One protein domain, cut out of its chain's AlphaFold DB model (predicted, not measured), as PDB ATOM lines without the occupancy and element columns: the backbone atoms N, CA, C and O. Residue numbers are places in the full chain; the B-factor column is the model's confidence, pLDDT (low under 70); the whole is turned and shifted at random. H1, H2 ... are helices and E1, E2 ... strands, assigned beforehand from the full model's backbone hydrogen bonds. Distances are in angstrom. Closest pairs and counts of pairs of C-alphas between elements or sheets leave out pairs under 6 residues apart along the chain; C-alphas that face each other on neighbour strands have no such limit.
ATOM      1  N   SER A 619     -28.540  34.835  17.645       57.69
ATOM      2  CA  SER A 619     -28.597  34.495  16.230       57.69
ATOM      3  C   SER A 619     -27.801  35.516  15.404       57.69
ATOM      4  O   SER A 619     -27.820  36.717  15.662       57.69
ATOM      5  N   ASN A 620     -27.097  35.037  14.375       61.72
ATOM      6  CA  ASN A 620     -26.507  35.851  13.305       61.72
ATOM      7  C   ASN A 620     -25.466  36.938  13.673       61.72
ATOM      8  O   ASN A 620     -25.122  37.735  12.799       61.72
ATOM      9  N   THR A 621     -24.869  36.971  14.869       73.88
ATOM     10  CA  THR A 621     -23.828  37.985  15.158       73.88
ATOM     11  C   THR A 621     -22.536  37.840  14.364       73.88
ATOM     12  O   THR A 621     -22.048  36.740  14.098       73.88
ATOM     13  N   SER A 622     -21.925  38.992  14.085       79.56
ATOM     14  CA  SER A 622     -20.572  39.099  13.548       79.56
ATOM     15  C   SER A 622     -19.502  38.652  14.546       79.56
ATOM     16  O   SER A 622     -19.740  38.527  15.751       79.56
ATOM     17  N   ALA A 623     -18.284  38.419  14.053       77.69
ATOM     18  CA  ALA A 623     -17.150  38.097  14.919       77.69
ATOM     19  C   ALA A 623     -16.823  39.236  15.898       77.69
ATOM     20  O   ALA A 623     -16.392  38.966  17.016       77.69
ATOM     21  N   HIS A 624     -17.061  40.495  15.505       76.81
ATOM     22  CA  HIS A 624     -16.917  41.662  16.382       76.81
ATOM     23  C   HIS A 624     -17.851  41.600  17.587       76.81
ATOM     24  O   HIS A 624     -17.386  41.734  18.713       76.81
ATOM     25  N   ALA A 625     -19.143  41.342  17.377       78.44
ATOM     26  CA  ALA A 625     -20.101  41.237  18.476       78.44
ATOM     27  C   ALA A 625     -19.789  40.042  19.400       78.44
ATOM     28  O   ALA A 625     -19.916  40.143  20.618       78.44
ATOM     29  N   ARG A 626     -19.285  38.932  18.842       79.81
ATOM     30  CA  ARG A 626     -18.800  37.788  19.632       79.81
ATOM     31  C   ARG A 626     -17.552  38.125  20.456       79.81
ATOM     32  O   ARG A 626     -17.499  37.793  21.635       79.81
ATOM     33  N   ALA A 627     -16.579  38.818  19.868       79.12
ATOM     34  CA  ALA A 627     -15.392  39.301  20.572       79.12
ATOM     35  C   ALA A 627     -15.750  40.312  21.679       79.12
ATOM     36  O   ALA A 627     -15.233  40.202  22.787       79.12
ATOM     37  N   ALA A 628     -16.675  41.241  21.411       80.12
ATOM     38  CA  ALA A 628     -17.185  42.193  22.397       80.12
ATOM     39  C   ALA A 628     -17.839  41.479  23.591       80.12
ATOM     40  O   ALA A 628     -17.476  41.762  24.726       80.12
ATOM     41  N   ARG A 629     -18.695  40.473  23.351       82.94
ATOM     42  CA  ARG A 629     -19.317  39.678  24.425       82.94
ATOM     43  C   ARG A 629     -18.294  38.917  25.280       82.94
ATOM     44  O   ARG A 629     -18.462  38.826  26.492       82.94
ATOM     45  N   LEU A 630     -17.227  38.376  24.682       83.31
ATOM     46  CA  LEU A 630     -16.143  37.739  25.447       83.31
ATOM     47  C   LEU A 630     -15.384  38.755  26.317       83.31
ATOM     48  O   LEU A 630     -15.117  38.467  27.484       83.31
ATOM     49  N   LEU A 631     -15.104  39.950  25.784       83.31
ATOM     50  CA  LEU A 631     -14.473  41.049  26.524       83.31
ATOM     51  C   LEU A 631     -15.357  41.548  27.677       83.31
ATOM     52  O   LEU A 631     -14.860  41.738  28.784       83.31
ATOM     53  N   GLU A 632     -16.664  41.706  27.449       84.75
ATOM     54  CA  GLU A 632     -17.649  42.039  28.486       84.75
ATOM     55  C   GLU A 632     -17.657  41.000  29.614       84.75
ATOM     56  O   GLU A 632     -17.760  41.364  30.786       84.75
ATOM     57  N   GLU A 633     -17.523  39.710  29.293       86.06
ATOM     58  CA  GLU A 633     -17.423  38.624  30.277       86.06
ATOM     59  C   GLU A 633     -16.039  38.449  30.920       86.06
ATOM     60  O   GLU A 633     -15.898  37.637  31.834       86.06
ATOM     61  N   GLY A 634     -15.054  39.269  30.545       83.00
ATOM     62  CA  GLY A 634     -13.736  39.331  31.183       83.00
ATOM     63  C   GLY A 634     -12.632  38.542  30.477       83.00
ATOM     64  O   GLY A 634     -11.498  38.546  30.955       83.00
ATOM     65  N   PHE A 635     -12.914  37.915  29.332       83.00
ATOM     66  CA  PHE A 635     -11.898  37.263  28.506       83.00
ATOM     67  C   PHE A 635     -11.227  38.289  27.596       83.00
ATOM     68  O   PHE A 635     -11.801  38.708  26.591       83.00
ATOM     69  N   HIS A 636      -9.995  38.682  27.923       77.00
ATOM     70  CA  HIS A 636      -9.185  39.536  27.059       77.00
ATOM     71  C   HIS A 636      -8.189  38.755  26.202       77.00
ATOM     72  O   HIS A 636      -7.855  39.262  25.143       77.00
ATOM     73  N   ASP A 637      -7.733  37.563  26.599       70.94
ATOM     74  CA  ASP A 637      -6.825  36.715  25.814       70.94
ATOM     75  C   ASP A 637      -7.543  35.440  25.337       70.94
ATOM     76  O   ASP A 637      -7.521  34.389  25.987       70.94
ATOM     77  N   PHE A 638      -8.217  35.547  24.187       69.19
ATOM     78  CA  PHE A 638      -8.912  34.442  23.521       69.19
ATOM     79  C   PHE A 638      -8.422  34.231  22.083       69.19
ATOM     80  O   PHE A 638      -7.978  35.144  21.386       69.19
ATOM     81  N   SER A 639      -8.533  32.988  21.613       63.19
ATOM     82  CA  SER A 639      -8.126  32.584  20.265       63.19
ATOM     83  C   SER A 639      -8.999  33.252  19.195       63.19
ATOM     84  O   SER A 639     -10.199  33.022  19.135       63.19
ATOM     85  N   VAL A 640      -8.428  34.052  18.295       61.09
ATOM     86  CA  VAL A 640      -9.206  34.718  17.227       61.09
ATOM     87  C   VAL A 640      -9.885  33.755  16.231       61.09
ATOM     88  O   VAL A 640     -11.011  34.035  15.813       61.09
ATOM     89  N   PRO A 641      -9.306  32.590  15.871       61.97
ATOM     90  CA  PRO A 641     -10.035  31.564  15.126       61.97
ATOM     91  C   PRO A 641     -11.374  31.137  15.741       61.97
ATOM     92  O   PRO A 641     -12.270  30.726  15.005       61.97
ATOM     93  N   PHE A 642     -11.519  31.270  17.060       63.38
ATOM     94  CA  PHE A 642     -12.731  30.948  17.809       63.38
ATOM     95  C   PHE A 642     -13.896  31.903  17.513       63.38
ATOM     96  O   PHE A 642     -15.045  31.479  17.435       63.38
ATOM     97  N   THR A 643     -13.607  33.194  17.320       70.38
ATOM     98  CA  THR A 643     -14.626  34.218  17.046       70.38
ATOM     99  C   THR A 643     -14.870  34.440  15.554       70.38
ATOM    100  O   THR A 643     -15.942  34.918  15.194       70.38
ATOM    101  N   LEU A 644     -13.917  34.094  14.676       68.25
ATOM    102  CA  LEU A 644     -14.016  34.346  13.230       68.25
ATOM    103  C   LEU A 644     -14.691  33.243  12.394       68.25
ATOM    104  O   LEU A 644     -15.046  33.527  11.254       68.25
ATOM    105  N   GLU A 645     -14.831  32.005  12.892       68.88
ATOM    106  CA  GLU A 645     -15.444  30.868  12.155       68.88
ATOM    107  C   GLU A 645     -14.833  30.556  10.761       68.88
ATOM    108  O   GLU A 645     -15.447  29.903   9.920       68.88
ATOM    109  N   VAL A 646     -13.594  30.987  10.494       70.69
ATOM    110  CA  VAL A 646     -12.946  30.820   9.178       70.69
ATOM    111  C   VAL A 646     -12.718  29.330   8.839       70.69
ATOM    112  O   VAL A 646     -12.136  28.598   9.649       70.69
ATOM    113  N   PRO A 647     -13.073  28.871   7.621       73.50
ATOM    114  CA  PRO A 647     -12.800  27.511   7.155       73.50
ATOM    115  C   PRO A 647     -11.313  27.117   7.139       73.50
ATOM    116  O   PRO A 647     -10.422  27.897   6.789       73.50
ATOM    117  N   ARG A 648     -11.033  25.838   7.433       68.38
ATOM    118  CA  ARG A 648      -9.669  25.258   7.494       68.38
ATOM    119  C   ARG A 648      -8.835  25.450   6.225       68.38
ATOM    120  O   ARG A 648      -7.609  25.465   6.315       68.38
ATOM    121  N   ASN A 649      -9.466  25.561   5.059       69.19
ATOM    122  CA  ASN A 649      -8.754  25.734   3.795       69.19
ATOM    123  C   ASN A 649      -8.316  27.192   3.584       69.19
ATOM    124  O   ASN A 649      -7.182  27.415   3.169       69.19
ATOM    125  N   ILE A 650      -9.120  28.171   4.014       71.94
ATOM    126  CA  ILE A 650      -8.742  29.593   4.034       71.94
ATOM    127  C   ILE A 650      -7.580  29.840   5.010       71.94
ATOM    128  O   ILE A 650      -6.624  30.523   4.646       71.94
ATOM    129  N   TRP A 651      -7.584  29.218   6.199       69.19
ATOM    130  CA  TRP A 651      -6.463  29.314   7.154       69.19
ATOM    131  C   TRP A 651      -5.108  28.908   6.555       69.19
ATOM    132  O   TRP A 651      -4.099  29.563   6.812       69.19
ATOM    133  N   LYS A 652      -5.071  27.849   5.735       66.69
ATOM    134  CA  LYS A 652      -3.840  27.368   5.073       66.69
ATOM    135  C   LYS A 652      -3.304  28.339   4.018       66.69
ATOM    136  O   LYS A 652      -2.130  28.254   3.668       66.69
ATOM    137  N   CYS A 653      -4.152  29.234   3.517       67.81
ATOM    138  CA  CYS A 653      -3.835  30.196   2.466       67.81
ATOM    139  C   CYS A 653      -3.533  31.602   3.011       67.81
ATOM    140  O   CYS A 653      -3.343  32.533   2.234       67.81
ATOM    141  N   MET A 654      -3.460  31.789   4.331       66.94
ATOM    142  CA  MET A 654      -2.964  33.037   4.916       66.94
ATOM    143  C   MET A 654      -1.432  33.121   4.823       66.94
ATOM    144  O   MET A 654      -0.737  32.104   4.828       66.94
ATOM    145  N   SER A 655      -0.884  34.338   4.739       56.50
ATOM    146  CA  SER A 655       0.570  34.536   4.600       56.50
ATOM    147  C   SER A 655       1.338  33.941   5.788       56.50
ATOM    148  O   SER A 655       0.812  33.901   6.897       56.50
ATOM    149  N   ARG A 656       2.606  33.530   5.610       49.22
ATOM    150  CA  ARG A 656       3.425  33.012   6.731       49.22
ATOM    151  C   ARG A 656       3.533  33.995   7.901       49.22
ATOM    152  O   ARG A 656       3.539  33.554   9.042       49.22
ATOM    153  N   ASN A 657       3.539  35.300   7.629       45.34
ATOM    154  CA  ASN A 657       3.534  36.325   8.674       45.34
ATOM    155  C   ASN A 657       2.220  36.268   9.464       45.34
ATOM    156  O   ASN A 657       2.254  36.093  10.677       45.34
ATOM    157  N   ILE A 658       1.070  36.302   8.782       48.81
ATOM    158  CA  ILE A 658      -0.250  36.172   9.419       48.81
ATOM    159  C   ILE A 658      -0.354  34.824  10.162       48.81
ATOM    160  O   ILE A 658      -0.718  34.798  11.328       48.81
ATOM    161  N   SER A 659       0.077  33.715   9.556       40.66
ATOM    162  CA  SER A 659       0.120  32.370  10.154       40.66
ATOM    163  C   SER A 659       1.007  32.257  11.404       40.66
ATOM    164  O   SER A 659       0.708  31.447  12.281       40.66
ATOM    165  N   CYS A 660       2.077  33.051  11.519       36.84
ATOM    166  CA  CYS A 660       2.869  33.147  12.747       36.84
ATOM    167  C   CYS A 660       2.209  34.060  13.789       36.84
ATOM    168  O   CYS A 660       2.135  33.665  14.948       36.84
ATOM    169  N   PHE A 661       1.655  35.212  13.398       40.12
ATOM    170  CA  PHE A 661       0.945  36.113  14.321       40.12
ATOM    171  C   PHE A 661      -0.358  35.512  14.883       40.12
ATOM    172  O   PHE A 661      -0.722  35.784  16.023       40.12
ATOM    173  N   LEU A 662      -1.028  34.634  14.132       42.53
ATOM    174  CA  LEU A 662      -2.194  33.857  14.577       42.53
ATOM    175  C   LEU A 662      -1.857  32.759  15.605       42.53
ATOM    176  O   LEU A 662      -2.770  32.162  16.170       42.53
ATOM    177  N   LYS A 663      -0.570  32.472  15.847       40.12
ATOM    178  CA  LYS A 663      -0.105  31.581  16.928       40.12
ATOM    179  C   LYS A 663       0.205  32.344  18.220       40.12
ATOM    180  O   LYS A 663       0.715  31.751  19.165       40.12
ATOM    181  N   THR A 664      -0.052  33.650  18.260       36.97
ATOM    182  CA  THR A 664       0.256  34.513  19.405       36.97
ATOM    183  C   THR A 664      -0.982  35.237  19.925       36.97
ATOM    184  O   THR A 664      -1.821  35.687  19.148       36.97
ATOM    185  N   LYS A 665      -1.040  35.299  21.261       41.12
ATOM    186  CA  LYS A 665      -2.065  35.844  22.168       41.12
ATOM    187  C   LYS A 665      -2.841  37.070  21.661       41.12
ATOM    188  O   LYS A 665      -2.267  37.965  21.033       41.12
ATOM    189  N   PHE A 666      -4.104  37.196  22.070       36.28
ATOM    190  CA  PHE A 666      -4.842  38.460  22.000       36.28
ATOM    191  C   PHE A 666      -4.445  39.333  23.203       36.28
ATOM    192  O   PHE A 666      -5.192  39.520  24.154       36.28
ATOM    193  N   VAL A 667      -3.223  39.878  23.201       35.72
ATOM    194  CA  VAL A 667      -2.782  40.748  24.307       35.72
ATOM    195  C   VAL A 667      -3.325  42.165  24.128       35.72
ATOM    196  O   VAL A 667      -2.963  42.890  23.196       35.72
ATOM    197  N   ALA A 668      -4.133  42.611  25.087       30.67
ATOM    198  CA  ALA A 668      -4.591  43.992  25.200       30.67
ATOM    199  C   ALA A 668      -3.496  44.945  25.746       30.67
ATOM    200  O   ALA A 668      -3.694  45.602  26.762       30.67
ATOM    201  N   VAL A 669      -2.342  45.050  25.070       25.94
ATOM    202  CA  VAL A 669      -1.264  46.021  25.384       25.94
ATOM    203  C   VAL A 669      -0.796  46.746  24.106       25.94
ATOM    204  O   VAL A 669      -1.150  46.363  22.986       25.94
ATOM    205  N   GLN A 670      -0.139  47.894  24.273       29.11
ATOM    206  CA  GLN A 670       0.320  48.803  23.218       29.11
ATOM    207  C   GLN A 670       1.515  48.244  22.413       29.11
ATOM    208  O   GLN A 670       2.240  47.381  22.893       29.11
ATOM    209  N   ASN A 671       1.734  48.838  21.232       27.08
ATOM    210  CA  ASN A 671       2.877  48.683  20.310       27.08
ATOM    211  C   ASN A 671       2.871  47.476  19.343       27.08
ATOM    212  O   ASN A 671       3.159  46.347  19.715       27.08
ATOM    213  N   GLY A 672       2.682  47.785  18.050       30.86
ATOM    214  CA  GLY A 672       3.322  47.073  16.933       30.86
ATOM    215  C   GLY A 672       2.688  45.766  16.437       30.86
ATOM    216  O   GLY A 672       3.131  44.691  16.813       30.86
ATOM    217  N   LEU A 673       1.765  45.873  15.470       35.28
ATOM    218  CA  LEU A 673       1.386  44.802  14.522       35.28
ATOM    219  C   LEU A 673       1.014  43.442  15.154       35.28
ATOM    220  O   LEU A 673       1.754  42.467  15.066       35.28
ATOM    221  N   SER A 674      -0.203  43.349  15.696       39.03
ATOM    222  CA  SER A 674      -0.809  42.079  16.120       39.03
ATOM    223  C   SER A 674      -2.205  41.877  15.516       39.03
ATOM    224  O   SER A 674      -2.724  42.725  14.784       39.03
ATOM    225  N   LEU A 675      -2.833  40.750  15.865       44.38
ATOM    226  CA  LEU A 675      -4.218  40.386  15.543       44.38
ATOM    227  C   LEU A 675      -5.266  41.473  15.854       44.38
ATOM    228  O   LEU A 675      -6.341  41.442  15.255       44.38
ATOM    229  N   LYS A 676      -4.932  42.460  16.709       46.22
ATOM    230  CA  LYS A 676      -5.685  43.718  16.863       46.22
ATOM    231  C   LYS A 676      -6.163  44.254  15.516       46.22
ATOM    232  O   LYS A 676      -7.350  44.507  15.376       46.22
ATOM    233  N   ASN A 677      -5.294  44.303  14.504       50.12
ATOM    234  CA  ASN A 677      -5.607  44.892  13.201       50.12
ATOM    235  C   ASN A 677      -6.813  44.259  12.477       50.12
ATOM    236  O   ASN A 677      -7.372  44.910  11.603       50.12
ATOM    237  N   VAL A 678      -7.244  43.034  12.808       59.31
ATOM    238  CA  VAL A 678      -8.486  42.471  12.242       59.31
ATOM    239  C   VAL A 678      -9.725  43.158  12.826       59.31
ATOM    240  O   VAL A 678     -10.655  43.437  12.072       59.31
ATOM    241  N   PHE A 679      -9.703  43.452  14.131       59.59
ATOM    242  CA  PHE A 679     -10.812  44.037  14.896       59.59
ATOM    243  C   PHE A 679     -10.682  45.552  15.157       59.59
ATOM    244  O   PHE A 679     -11.614  46.176  15.650       59.59
ATOM    245  N   THR A 680      -9.525  46.158  14.869       59.66
ATOM    246  CA  THR A 680      -9.289  47.604  15.038       59.66
ATOM    247  C   THR A 680      -9.249  48.375  13.723       59.66
ATOM    248  O   THR A 680      -9.274  49.599  13.762       59.66
ATOM    249  N   LYS A 681      -9.166  47.701  12.566       67.62
ATOM    250  CA  LYS A 681      -9.349  48.354  11.262       67.62
ATOM    251  C   LYS A 681     -10.822  48.676  11.076       67.62
ATOM    252  O   LYS A 681     -11.644  47.758  11.079       67.62
ATOM    253  N   LYS A 682     -11.148  49.948  10.854       76.19
ATOM    254  CA  LYS A 682     -12.519  50.328  10.515       76.19
ATOM    255  C   LYS A 682     -12.896  49.754   9.153       76.19
ATOM    256  O   LYS A 682     -12.126  49.841   8.190       76.19
ATOM    257  N   VAL A 683     -14.087  49.169   9.092       82.12
ATOM    258  CA  VAL A 683     -14.710  48.679   7.864       82.12
ATOM    259  C   VAL A 683     -15.988  49.473   7.644       82.12
ATOM    260  O   VAL A 683     -16.897  49.439   8.468       82.12
ATOM    261  N   TYR A 684     -16.041  50.192   6.531       85.00
ATOM    262  CA  TYR A 684     -17.186  50.990   6.114       85.00
ATOM    263  C   TYR A 684     -17.906  50.252   4.990       85.00
ATOM    264  O   TYR A 684     -17.319  50.028   3.935       85.00
ATOM    265  N   PHE A 685     -19.157  49.854   5.203       84.38
ATOM    266  CA  PHE A 685     -19.986  49.275   4.146       84.38
ATOM    267  C   PHE A 685     -20.655  50.415   3.374       84.38
ATOM    268  O   PHE A 685     -21.355  51.232   3.966       84.38
ATOM    269  N   HIS A 686     -20.397  50.489   2.068       80.69
ATOM    270  CA  HIS A 686     -21.041  51.448   1.163       80.69
ATOM    271  C   HIS A 686     -22.314  50.857   0.542       80.69
ATOM    272  O   HIS A 686     -23.258  51.586   0.254       80.69
ATOM    273  N   SER A 687     -22.345  49.536   0.373       82.62
ATOM    274  CA  SER A 687     -23.519  48.740   0.013       82.62
ATOM    275  C   SER A 687     -23.369  47.331   0.604       82.62
ATOM    276  O   SER A 687     -22.382  47.040   1.283       82.62
ATOM    277  N   ASP A 688     -24.322  46.438   0.330       76.56
ATOM    278  CA  ASP A 688     -24.176  45.014   0.668       76.56
ATOM    279  C   ASP A 688     -23.063  44.311  -0.143       76.56
ATOM    280  O   ASP A 688     -22.550  43.276   0.290       76.56
ATOM    281  N   ASP A 689     -22.649  44.906  -1.269       84.94
ATOM    282  CA  ASP A 689     -21.630  44.393  -2.191       84.94
ATOM    283  C   ASP A 689     -20.266  45.095  -2.066       84.94
ATOM    284  O   ASP A 689     -19.246  44.505  -2.418       84.94
ATOM    285  N   GLU A 690     -20.197  46.332  -1.556       87.94
ATOM    286  CA  GLU A 690     -18.942  47.086  -1.409       87.94
ATOM    287  C   GLU A 690     -18.630  47.471   0.045       87.94
ATOM    288  O   GLU A 690     -19.400  48.164   0.716       87.94
ATOM    289  N   ALA A 691     -17.416  47.131   0.487       89.19
ATOM    290  CA  ALA A 691     -16.846  47.578   1.756       89.19
ATOM    291  C   ALA A 691     -15.478  48.253   1.559       89.19
ATOM    292  O   ALA A 691     -14.674  47.840   0.725       89.19
ATOM    293  N   ALA A 692     -15.170  49.268   2.360       88.19
ATOM    294  CA  ALA A 692     -13.876  49.939   2.414       88.19
ATOM    295  C   ALA A 692     -13.184  49.655   3.755       88.19
ATOM    296  O   ALA A 692     -13.753  49.886   4.820       88.19
ATOM    297  N   VAL A 693     -11.946  49.158   3.707       85.19
ATOM    298  CA  VAL A 693     -11.139  48.819   4.891       85.19
ATOM    299  C   VAL A 693     -10.013  49.832   5.074       85.19
ATOM    300  O   VAL A 693      -9.254  50.092   4.137       85.19
ATOM    301  N   GLU A 694      -9.896  50.378   6.283       83.12
ATOM    302  CA  GLU A 694      -8.856  51.330   6.696       83.12
ATOM    303  C   GLU A 694      -7.446  50.711   6.651       83.12
ATOM    304  O   GLU A 694      -7.201  49.613   7.162       83.12
ATOM    305  N   ASN A 695      -6.503  51.434   6.050       76.44
ATOM    306  CA  ASN A 695      -5.122  51.049   5.780       76.44
ATOM    307  C   ASN A 695      -4.162  52.228   5.977       76.44
ATOM    308  O   ASN A 695      -4.563  53.384   5.948       76.44
ATOM    309  N   ASP A 696      -2.874  51.916   6.118       68.06
ATOM    310  CA  ASP A 696      -1.821  52.899   6.411       68.06
ATOM    311  C   ASP A 696      -1.699  53.993   5.321       68.06
ATOM    312  O   ASP A 696      -1.254  55.100   5.610       68.06
ATOM    313  N   ASP A 697      -2.141  53.701   4.088       67.81
ATOM    314  CA  ASP A 697      -2.193  54.635   2.949       67.81
ATOM    315  C   ASP A 697      -3.619  55.180   2.644       67.81
ATOM    316  O   ASP A 697      -3.850  55.702   1.552       67.81
ATOM    317  N   GLY A 698      -4.609  55.004   3.532       80.06
ATOM    318  CA  GLY A 698      -6.008  55.417   3.315       80.06
ATOM    319  C   GLY A 698      -7.005  54.252   3.345       80.06
ATOM    320  O   GLY A 698      -7.064  53.511   4.320       80.06
ATOM    321  N   TYR A 699      -7.806  54.063   2.290       83.56
ATOM    322  CA  TYR A 699      -8.833  53.009   2.238       83.56
ATOM    323  C   TYR A 699      -8.612  52.013   1.098       83.56
ATOM    324  O   TYR A 699      -8.177  52.357   0.002       83.56
ATOM    325  N   THR A 700      -8.937  50.745   1.344       85.19
ATOM    326  CA  THR A 700      -8.941  49.681   0.334       85.19
ATOM    327  C   THR A 700     -10.348  49.143   0.140       85.19
ATOM    328  O   THR A 700     -10.926  48.582   1.070       85.19
ATOM    329  N   LYS A 701     -10.868  49.272  -1.084       88.56
ATOM    330  CA  LYS A 701     -12.140  48.667  -1.485       88.56
ATOM    331  C   LYS A 701     -12.051  47.136  -1.547       88.56
ATOM    332  O   LYS A 701     -11.060  46.564  -2.019       88.56
ATOM    333  N   ILE A 702     -13.121  46.504  -1.091       88.25
ATOM    334  CA  ILE A 702     -13.403  45.073  -1.081       88.25
ATOM    335  C   ILE A 702     -14.768  44.888  -1.736       88.25
ATOM    336  O   ILE A 702     -15.734  45.521  -1.316       88.25
ATOM    337  N   ASN A 703     -14.838  44.003  -2.725       87.62
ATOM    338  CA  ASN A 703     -16.109  43.479  -3.198       87.62
ATOM    339  C   ASN A 703     -16.474  42.291  -2.289       87.62
ATOM    340  O   ASN A 703     -15.691  41.347  -2.127       87.62
ATOM    341  N   VAL A 704     -17.620  42.410  -1.625       86.19
ATOM    342  CA  VAL A 704     -18.124  41.503  -0.592       86.19
ATOM    343  C   VAL A 704     -18.730  40.254  -1.230       86.19
ATOM    344  O   VAL A 704     -18.410  39.151  -0.795       86.19
ATOM    345  N   THR A 705     -19.542  40.391  -2.278       85.81
ATOM    346  CA  THR A 705     -20.206  39.261  -2.947       85.81
ATOM    347  C   THR A 705     -19.220  38.354  -3.672       85.81
ATOM    348  O   THR A 705     -19.269  37.139  -3.485       85.81
ATOM    349  N   ASP A 706     -18.262  38.921  -4.405       84.69
ATOM    350  CA  ASP A 706     -17.177  38.164  -5.036       84.69
ATOM    351  C   ASP A 706     -16.069  37.774  -4.049       84.69
ATOM    352  O   ASP A 706     -15.192  36.994  -4.410       84.69
ATOM    353  N   ALA A 707     -16.059  38.309  -2.823       86.50
ATOM    354  CA  ALA A 707     -14.991  38.143  -1.833       86.50
ATOM    355  C   ALA A 707     -13.578  38.458  -2.389       86.50
ATOM    356  O   ALA A 707     -12.624  37.689  -2.208       86.50
ATOM    357  N   THR A 708     -13.428  39.598  -3.076       85.94
ATOM    358  CA  THR A 708     -12.162  40.036  -3.700       85.94
ATOM    359  C   THR A 708     -11.651  41.373  -3.157       85.94
ATOM    360  O   THR A 708     -12.407  42.266  -2.784       85.94
ATOM    361  N   CYS A 709     -10.322  41.521  -3.097       86.06
ATOM    362  CA  CYS A 709      -9.662  42.736  -2.617       86.06
ATOM    363  C   CYS A 709      -9.069  43.531  -3.783       86.06
ATOM    364  O   CYS A 709      -8.167  43.044  -4.463       86.06
ATOM    365  N   LEU A 710      -9.514  44.778  -3.962       84.88
ATOM    366  CA  LEU A 710      -9.119  45.633  -5.090       84.88
ATOM    367  C   LEU A 710      -7.770  46.353  -4.877       84.88
ATOM    368  O   LEU A 710      -7.339  47.152  -5.707       84.88
ATOM    369  N   SER A 711      -7.058  46.072  -3.779       82.31
ATOM    370  CA  SER A 711      -5.727  46.643  -3.546       82.31
ATOM    371  C   SER A 711      -4.688  46.059  -4.502       82.31
ATOM    372  O   SER A 711      -4.369  44.868  -4.451       82.31
ATOM    373  N   LYS A 712      -4.039  46.937  -5.281       74.88
ATOM    374  CA  LYS A 712      -2.872  46.604  -6.119       74.88
ATOM    375  C   LYS A 712      -1.728  45.950  -5.324       74.88
ATOM    376  O   LYS A 712      -0.958  45.183  -5.899       74.88
ATOM    377  N   LYS A 713      -1.607  46.211  -4.010       73.25
ATOM    378  CA  LYS A 713      -0.627  45.543  -3.126       73.25
ATOM    379  C   LYS A 713      -1.027  44.084  -2.847       73.25
ATOM    380  O   LYS A 713      -0.161  43.213  -2.861       73.25
ATOM    381  N   CYS A 714      -2.316  43.797  -2.651       72.62
ATOM    382  CA  CYS A 714      -2.824  42.440  -2.407       72.62
ATOM    383  C   CYS A 714      -2.856  41.576  -3.677       72.62
ATOM    384  O   CYS A 714      -2.481  40.406  -3.622       72.62
ATOM    385  N   ALA A 715      -3.211  42.162  -4.825       66.88
ATOM    386  CA  ALA A 715      -3.282  41.463  -6.111       66.88
ATOM    387  C   ALA A 715      -1.959  40.782  -6.531       66.88
ATOM    388  O   ALA A 715      -1.982  39.772  -7.230       66.88
ATOM    389  N   LYS A 716      -0.803  41.286  -6.064       61.22
ATOM    390  CA  LYS A 716       0.523  40.698  -6.344       61.22
ATOM    391  C   LYS A 716       0.687  39.260  -5.830       61.22
ATOM    392  O   LYS A 716       1.456  38.510  -6.416       61.22
ATOM    393  N   ASN A 717      -0.030  38.874  -4.771       61.94
ATOM    394  CA  ASN A 717       0.024  37.538  -4.167       61.94
ATOM    395  C   ASN A 717      -1.380  36.914  -4.121       61.94
ATOM    396  O   ASN A 717      -1.878  36.576  -3.052       61.94
ATOM    397  N   ALA A 718      -2.030  36.761  -5.278       58.22
ATOM    398  CA  ALA A 718      -3.431  36.328  -5.376       58.22
ATOM    399  C   ALA A 718      -3.756  34.971  -4.699       58.22
ATOM    400  O   ALA A 718      -4.894  34.741  -4.308       58.22
ATOM    401  N   SER A 719      -2.777  34.077  -4.518       59.28
ATOM    402  CA  SER A 719      -2.944  32.813  -3.775       59.28
ATOM    403  C   SER A 719      -2.930  32.966  -2.244       59.28
ATOM    404  O   SER A 719      -3.039  31.964  -1.535       59.28
ATOM    405  N   VAL A 720      -2.769  34.190  -1.731       66.25
ATOM    406  CA  VAL A 720      -2.620  34.494  -0.307       66.25
ATOM    407  C   VAL A 720      -3.753  35.400   0.167       66.25
ATOM    408  O   VAL A 720      -3.936  36.512  -0.328       66.25
ATOM    409  N   VAL A 721      -4.485  34.953   1.183       73.88
ATOM    410  CA  VAL A 721      -5.599  35.709   1.766       73.88
ATOM    411  C   VAL A 721      -5.061  36.914   2.538       73.88
ATOM    412  O   VAL A 721      -4.227  36.774   3.438       73.88
ATOM    413  N   CYS A 722      -5.524  38.109   2.167       75.88
ATOM    414  CA  CYS A 722      -5.108  39.361   2.790       75.88
ATOM    415  C   CYS A 722      -5.930  39.680   4.048       75.88
ATOM    416  O   CYS A 722      -7.068  39.236   4.201       75.88
ATOM    417  N   ILE A 723      -5.366  40.507   4.936       75.56
ATOM    418  CA  ILE A 723      -6.027  40.889   6.192       75.56
ATOM    419  C   ILE A 723      -7.355  41.629   5.965       75.56
ATOM    420  O   ILE A 723      -8.280  41.442   6.742       75.56
ATOM    421  N   HIS A 724      -7.493  42.392   4.875       80.75
ATOM    422  CA  HIS A 724      -8.705  43.171   4.585       80.75
ATOM    423  C   HIS A 724      -9.940  42.283   4.372       80.75
ATOM    424  O   HIS A 724     -11.012  42.596   4.879       80.75
ATOM    425  N   LEU A 725      -9.781  41.149   3.677       81.19
ATOM    426  CA  LEU A 725     -10.863  40.177   3.477       81.19
ATOM    427  C   LEU A 725     -11.297  39.548   4.807       81.19
ATOM    428  O   LEU A 725     -12.483  39.323   5.027       81.19
ATOM    429  N   ILE A 726     -10.352  39.323   5.723       80.62
ATOM    430  CA  ILE A 726     -10.644  38.811   7.066       80.62
ATOM    431  C   ILE A 726     -11.297  39.888   7.948       80.62
ATOM    432  O   ILE A 726     -12.233  39.571   8.674       80.62
ATOM    433  N   SER A 727     -10.891  41.159   7.844       79.81
ATOM    434  CA  SER A 727     -11.563  42.281   8.521       79.81
ATOM    435  C   SER A 727     -13.009  42.469   8.051       79.81
ATOM    436  O   SER A 727     -13.881  42.689   8.889       79.81
ATOM    437  N   VAL A 728     -13.296  42.336   6.749       84.31
ATOM    438  CA  VAL A 728     -14.682  42.345   6.237       84.31
ATOM    439  C   VAL A 728     -15.457  41.144   6.772       84.31
ATOM    440  O   VAL A 728     -16.510  41.330   7.381       84.31
ATOM    441  N   GLY A 729     -14.907  39.929   6.659       83.19
ATOM    442  CA  GLY A 729     -15.521  38.725   7.228       83.19
ATOM    443  C   GLY A 729     -15.818  38.843   8.730       83.19
ATOM    444  O   GLY A 729     -16.857  38.385   9.195       83.19
ATOM    445  N   ALA A 730     -14.969  39.543   9.488       80.06
ATOM    446  CA  ALA A 730     -15.170  39.787  10.914       80.06
ATOM    447  C   ALA A 730     -16.365  40.706  11.244       80.06
ATOM    448  O   ALA A 730     -16.841  40.687  12.385       80.06
ATOM    449  N   HIS A 731     -16.830  41.522  10.293       82.38
ATOM    450  CA  HIS A 731     -17.971  42.433  10.451       82.38
ATOM    451  C   HIS A 731     -19.289  41.855   9.909       82.38
ATOM    452  O   HIS A 731     -20.356  42.262  10.365       82.38
ATOM    453  N   LEU A 732     -19.238  40.894   8.980       83.56
ATOM    454  CA  LEU A 732     -20.430  40.245   8.424       83.56
ATOM    455  C   LEU A 732     -21.183  39.404   9.472       83.56
ATOM    456  O   LEU A 732     -20.579  38.788  10.349       83.56
ATOM    457  N   SER A 733     -22.513  39.343   9.347       81.75
ATOM    458  CA  SER A 733     -23.379  38.434  10.114       81.75
ATOM    459  C   SER A 733     -23.130  36.967   9.745       81.75
ATOM    460  O   SER A 733     -22.623  36.677   8.662       81.75
ATOM    461  N   GLN A 734     -23.515  36.022  10.610       74.88
ATOM    462  CA  GLN A 734     -23.176  34.598  10.427       74.88
ATOM    463  C   GLN A 734     -23.643  34.021   9.070       74.88
ATOM    464  O   GLN A 734     -22.864  33.369   8.374       74.88
ATOM    465  N   GLY A 735     -24.866  34.333   8.628       77.31
ATOM    466  CA  GLY A 735     -25.346  33.927   7.299       77.31
ATOM    467  C   GLY A 735     -24.594  34.578   6.124       77.31
ATOM    468  O   GLY A 735     -24.350  33.919   5.111       77.31
ATOM    469  N   LYS A 736     -24.181  35.851   6.243       82.44
ATOM    470  CA  LYS A 736     -23.401  36.547   5.198       82.44
ATOM    471  C   LYS A 736     -21.941  36.071   5.169       82.44
ATOM    472  O   LYS A 736     -21.397  35.855   4.089       82.44
ATOM    473  N   VAL A 737     -21.321  35.827   6.329       84.50
ATOM    474  CA  VAL A 737     -19.911  35.407   6.414       84.50
ATOM    475  C   VAL A 737     -19.682  33.987   5.888       84.50
ATOM    476  O   VAL A 737     -18.659  33.731   5.257       84.50
ATOM    477  N   GLN A 738     -20.644  33.072   6.057       83.25
ATOM    478  CA  GLN A 738     -20.561  31.729   5.468       83.25
ATOM    479  C   GLN A 738     -20.535  31.783   3.933       83.25
ATOM    480  O   GLN A 738     -19.681  31.145   3.317       83.25
ATOM    481  N   LYS A 739     -21.402  32.598   3.312       85.75
ATOM    482  CA  LYS A 739     -21.398  32.829   1.855       85.75
ATOM    483  C   LYS A 739     -20.088  33.477   1.390       85.75
ATOM    484  O   LYS A 739     -19.470  32.990   0.446       85.75
ATOM    485  N   PHE A 740     -19.628  34.508   2.102       88.25
ATOM    486  CA  PHE A 740     -18.360  35.197   1.837       88.25
ATOM    487  C   PHE A 740     -17.156  34.239   1.866       88.25
ATOM    488  O   PHE A 740     -16.358  34.210   0.929       88.25
ATOM    489  N   TYR A 741     -17.028  33.406   2.906       86.88
ATOM    490  CA  TYR A 741     -15.937  32.434   2.989       86.88
ATOM    491  C   TYR A 741     -16.069  31.302   1.964       86.88
ATOM    492  O   TYR A 741     -15.051  30.875   1.421       86.88
ATOM    493  N   TYR A 742     -17.279  30.846   1.633       87.44
ATOM    494  CA  TYR A 742     -17.476  29.874   0.553       87.44
ATOM    495  C   TYR A 742     -16.965  30.415  -0.794       87.44
ATOM    496  O   TYR A 742     -16.196  29.740  -1.486       87.44
ATOM    497  N   GLN A 743     -17.314  31.660  -1.134       88.06
ATOM    498  CA  GLN A 743     -16.841  32.300  -2.362       88.06
ATOM    499  C   GLN A 743     -15.323  32.553  -2.331       88.06
ATOM    500  O   GLN A 743     -14.627  32.279  -3.308       88.06
ATOM    501  N   LEU A 744     -14.773  32.976  -1.188       85.94
ATOM    502  CA  LEU A 744     -13.328  33.133  -1.008       85.94
ATOM    503  C   LEU A 744     -12.570  31.807  -1.217       85.94
ATOM    504  O   LEU A 744     -11.546  31.779  -1.901       85.94
ATOM    505  N   GLU A 745     -13.073  30.692  -0.679       84.25
ATOM    506  CA  GLU A 745     -12.484  29.360  -0.865       84.25
ATOM    507  C   GLU A 745     -12.541  28.897  -2.332       84.25
ATOM    508  O   GLU A 745     -11.570  28.324  -2.849       84.25
ATOM    509  N   ARG A 746     -13.639  29.209  -3.034       84.50
ATOM    510  CA  ARG A 746     -13.768  28.988  -4.479       84.50
ATOM    511  C   ARG A 746     -12.725  29.789  -5.263       84.50
ATOM    512  O   ARG A 746     -11.984  29.192  -6.048       84.50
ATOM    513  N   ASN A 747     -12.590  31.089  -5.000       83.31
ATOM    514  CA  ASN A 747     -11.611  31.960  -5.661       83.31
ATOM    515  C   ASN A 747     -10.175  31.441  -5.491       83.31
ATOM    516  O   ASN A 747      -9.435  31.306  -6.467       83.31
ATOM    517  N   ILE A 748      -9.785  31.091  -4.259       78.69
ATOM    518  CA  ILE A 748      -8.465  30.518  -3.947       78.69
ATOM    519  C   ILE A 748      -8.239  29.211  -4.719       78.69
ATOM    520  O   ILE A 748      -7.152  28.980  -5.260       78.69
ATOM    521  N   SER A 749      -9.262  28.358  -4.800       79.75
ATOM    522  CA  SER A 749      -9.204  27.088  -5.526       79.75
ATOM    523  C   SER A 749      -9.026  27.296  -7.033       79.75
ATOM    524  O   SER A 749      -8.208  26.617  -7.658       79.75
ATOM    525  N   GLU A 750      -9.748  28.245  -7.629       81.38
ATOM    526  CA  GLU A 750      -9.636  28.583  -9.051       81.38
ATOM    527  C   GLU A 750      -8.282  29.223  -9.390       81.38
ATOM    528  O   GLU A 750      -7.649  28.831 -10.373       81.38
ATOM    529  N   LEU A 751      -7.784  30.136  -8.551       75.00
ATOM    530  CA  LEU A 751      -6.450  30.731  -8.685       75.00
ATOM    531  C   LEU A 751      -5.343  29.678  -8.562       75.00
ATOM    532  O   LEU A 751      -4.406  29.677  -9.359       75.00
ATOM    533  N   SER A 752      -5.483  28.729  -7.632       71.88
ATOM    534  CA  SER A 752      -4.550  27.606  -7.481       71.88
ATOM    535  C   SER A 752      -4.528  26.714  -8.726       71.88
ATOM    536  O   SER A 752      -3.451  26.367  -9.212       71.88
ATOM    537  N   ARG A 753      -5.695  26.393  -9.309       74.88
ATOM    538  CA  ARG A 753      -5.781  25.656 -10.586       74.88
ATOM    539  C   ARG A 753      -5.122  26.439 -11.723       74.88
ATOM    540  O   ARG A 753      -4.293  25.874 -12.427       74.88
ATOM    541  N   LYS A 754      -5.434  27.733 -11.875       75.50
ATOM    542  CA  LYS A 754      -4.845  28.611 -12.905       75.50
ATOM    543  C   LYS A 754      -3.318  28.695 -12.774       75.50
ATOM    544  O   LYS A 754      -2.623  28.574 -13.780       75.50
ATOM    545  N   ALA A 755      -2.788  28.807 -11.554       68.00
ATOM    546  CA  ALA A 755      -1.348  28.810 -11.290       68.00
ATOM    547  C   ALA A 755      -0.674  27.467 -11.632       68.00
ATOM    548  O   ALA A 755       0.390  27.464 -12.246       68.00
ATOM    549  N   ILE A 756      -1.303  26.332 -11.300       64.38
ATOM    550  CA  ILE A 756      -0.806  24.992 -11.662       64.38
ATOM    551  C   ILE A 756      -0.826  24.794 -13.184       64.38
ATOM    552  O   ILE A 756       0.161  24.323 -13.749       64.38
ATOM    553  N   THR A 757      -1.909  25.185 -13.864       71.81
ATOM    554  CA  THR A 757      -2.009  25.122 -15.330       71.81
ATOM    555  C   THR A 757      -0.954  26.003 -15.989       71.81
ATOM    556  O   THR A 757      -0.252  25.533 -16.880       71.81
ATOM    557  N   LYS A 758      -0.760  27.238 -15.507       72.25
ATOM    558  CA  LYS A 758       0.304  28.119 -15.999       72.25
ATOM    559  C   LYS A 758       1.688  27.503 -15.781       72.25
ATOM    560  O   LYS A 758       2.431  27.369 -16.738       72.25
ATOM    561  N   ALA A 759       2.008  27.013 -14.584       62.62
ATOM    562  CA  ALA A 759       3.304  26.383 -14.320       62.62
ATOM    563  C   ALA A 759       3.551  25.098 -15.145       62.62
ATOM    564  O   ALA A 759       4.696  24.787 -15.465       62.62
TER     565      ALA A 759
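Overview. This is residues 619 to 759 of the 914 residues of the protein "Protein CBG02279" of Caenorhabditis briggsae (UniProt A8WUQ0). A small three-stranded sheet covers one side of the core helix H7, and the long helix H8 folds back on the other side of H7 and runs toward one end of the model. Short helices surround this core: H5 packs on H7, H1 and H2 lie toward the end away from H8's last residues, and H3 packs on H8. The printed part has 141 residues, in the order H1 H2 H3 H4 H5 E1 E2 E3 H6 H7 H8, and is mostly helix; its sheet, order E1 E2 E3, is antiparallel. It is compact, with a radius of gyration of the C-alphas of 15.0 A, yet elongated, spanning 50 by 32 by 31 A.

Arrangement. Start at E1, residues 683 to 685, E2, 690 to 695, and E3, 698 to 703: a meander, each strand the antiparallel neighbour of the one before. Between E1 and E2, N 684 and O 692 are 2.9 A apart; between E2 and E3, N 693 and O 700 are 2.9 A apart. H7, residues 723 to 731, is on the sheet at a height of 9.0 A, over E2 and, only just, E3, with 3 C-alphas falling on it. H7 is the hub. It touches H5, residues 676 to 680, where C-alphas 678 and 727 come closest, 4.8 A. It touches H1, residues 623 to 632, only at their ends, with C-alphas 623 and 730 closest at 4.8 A. With H8, residues 734 to 759, it forms a helical hairpin at a shallow tilt of 22 degrees; residues 737 to 741 of H8 alone touch it, C-alphas 729 and 737 closest at 5.6 A. H3, residues 648 to 652, touches H8, C-alphas 650 and 745 closest at 6.2 A. H2, residues 640 to 644, touches H1, C-alphas 623 and 643 closest at 5.1 A. H4, residues 656 to 661, and H6, residues 712 to 715, touch no helix. Every O i to N i+4 pair is within hydrogen-bond range in H1, H2, H4, H5 and H7; H8 has 21 of 22, H3 0 of 1 with 1 of 2 O i to N i+3 pairs, and H6 is too short for one.

Along the chain. Find C-alpha 623 at (-17.150, 38.097, 14.919), where H1 begins its 14.1 A. E2 is 16.1 A long, E3 16.9 A and H7 12.8 A. H8, 37.2 A, ends at C-alpha 759, (3.304, 26.383, -14.320).

Size, cuts and confidence. The farthest C-alphas, 633 and 759, are 50.7 A apart. The printed part has no cut. Its long link, residues 662 to 675, joins H4 to H5. Mean pLDDT of the printed part is 70.7; 53 residues are under 70, among them residues 651 to 681.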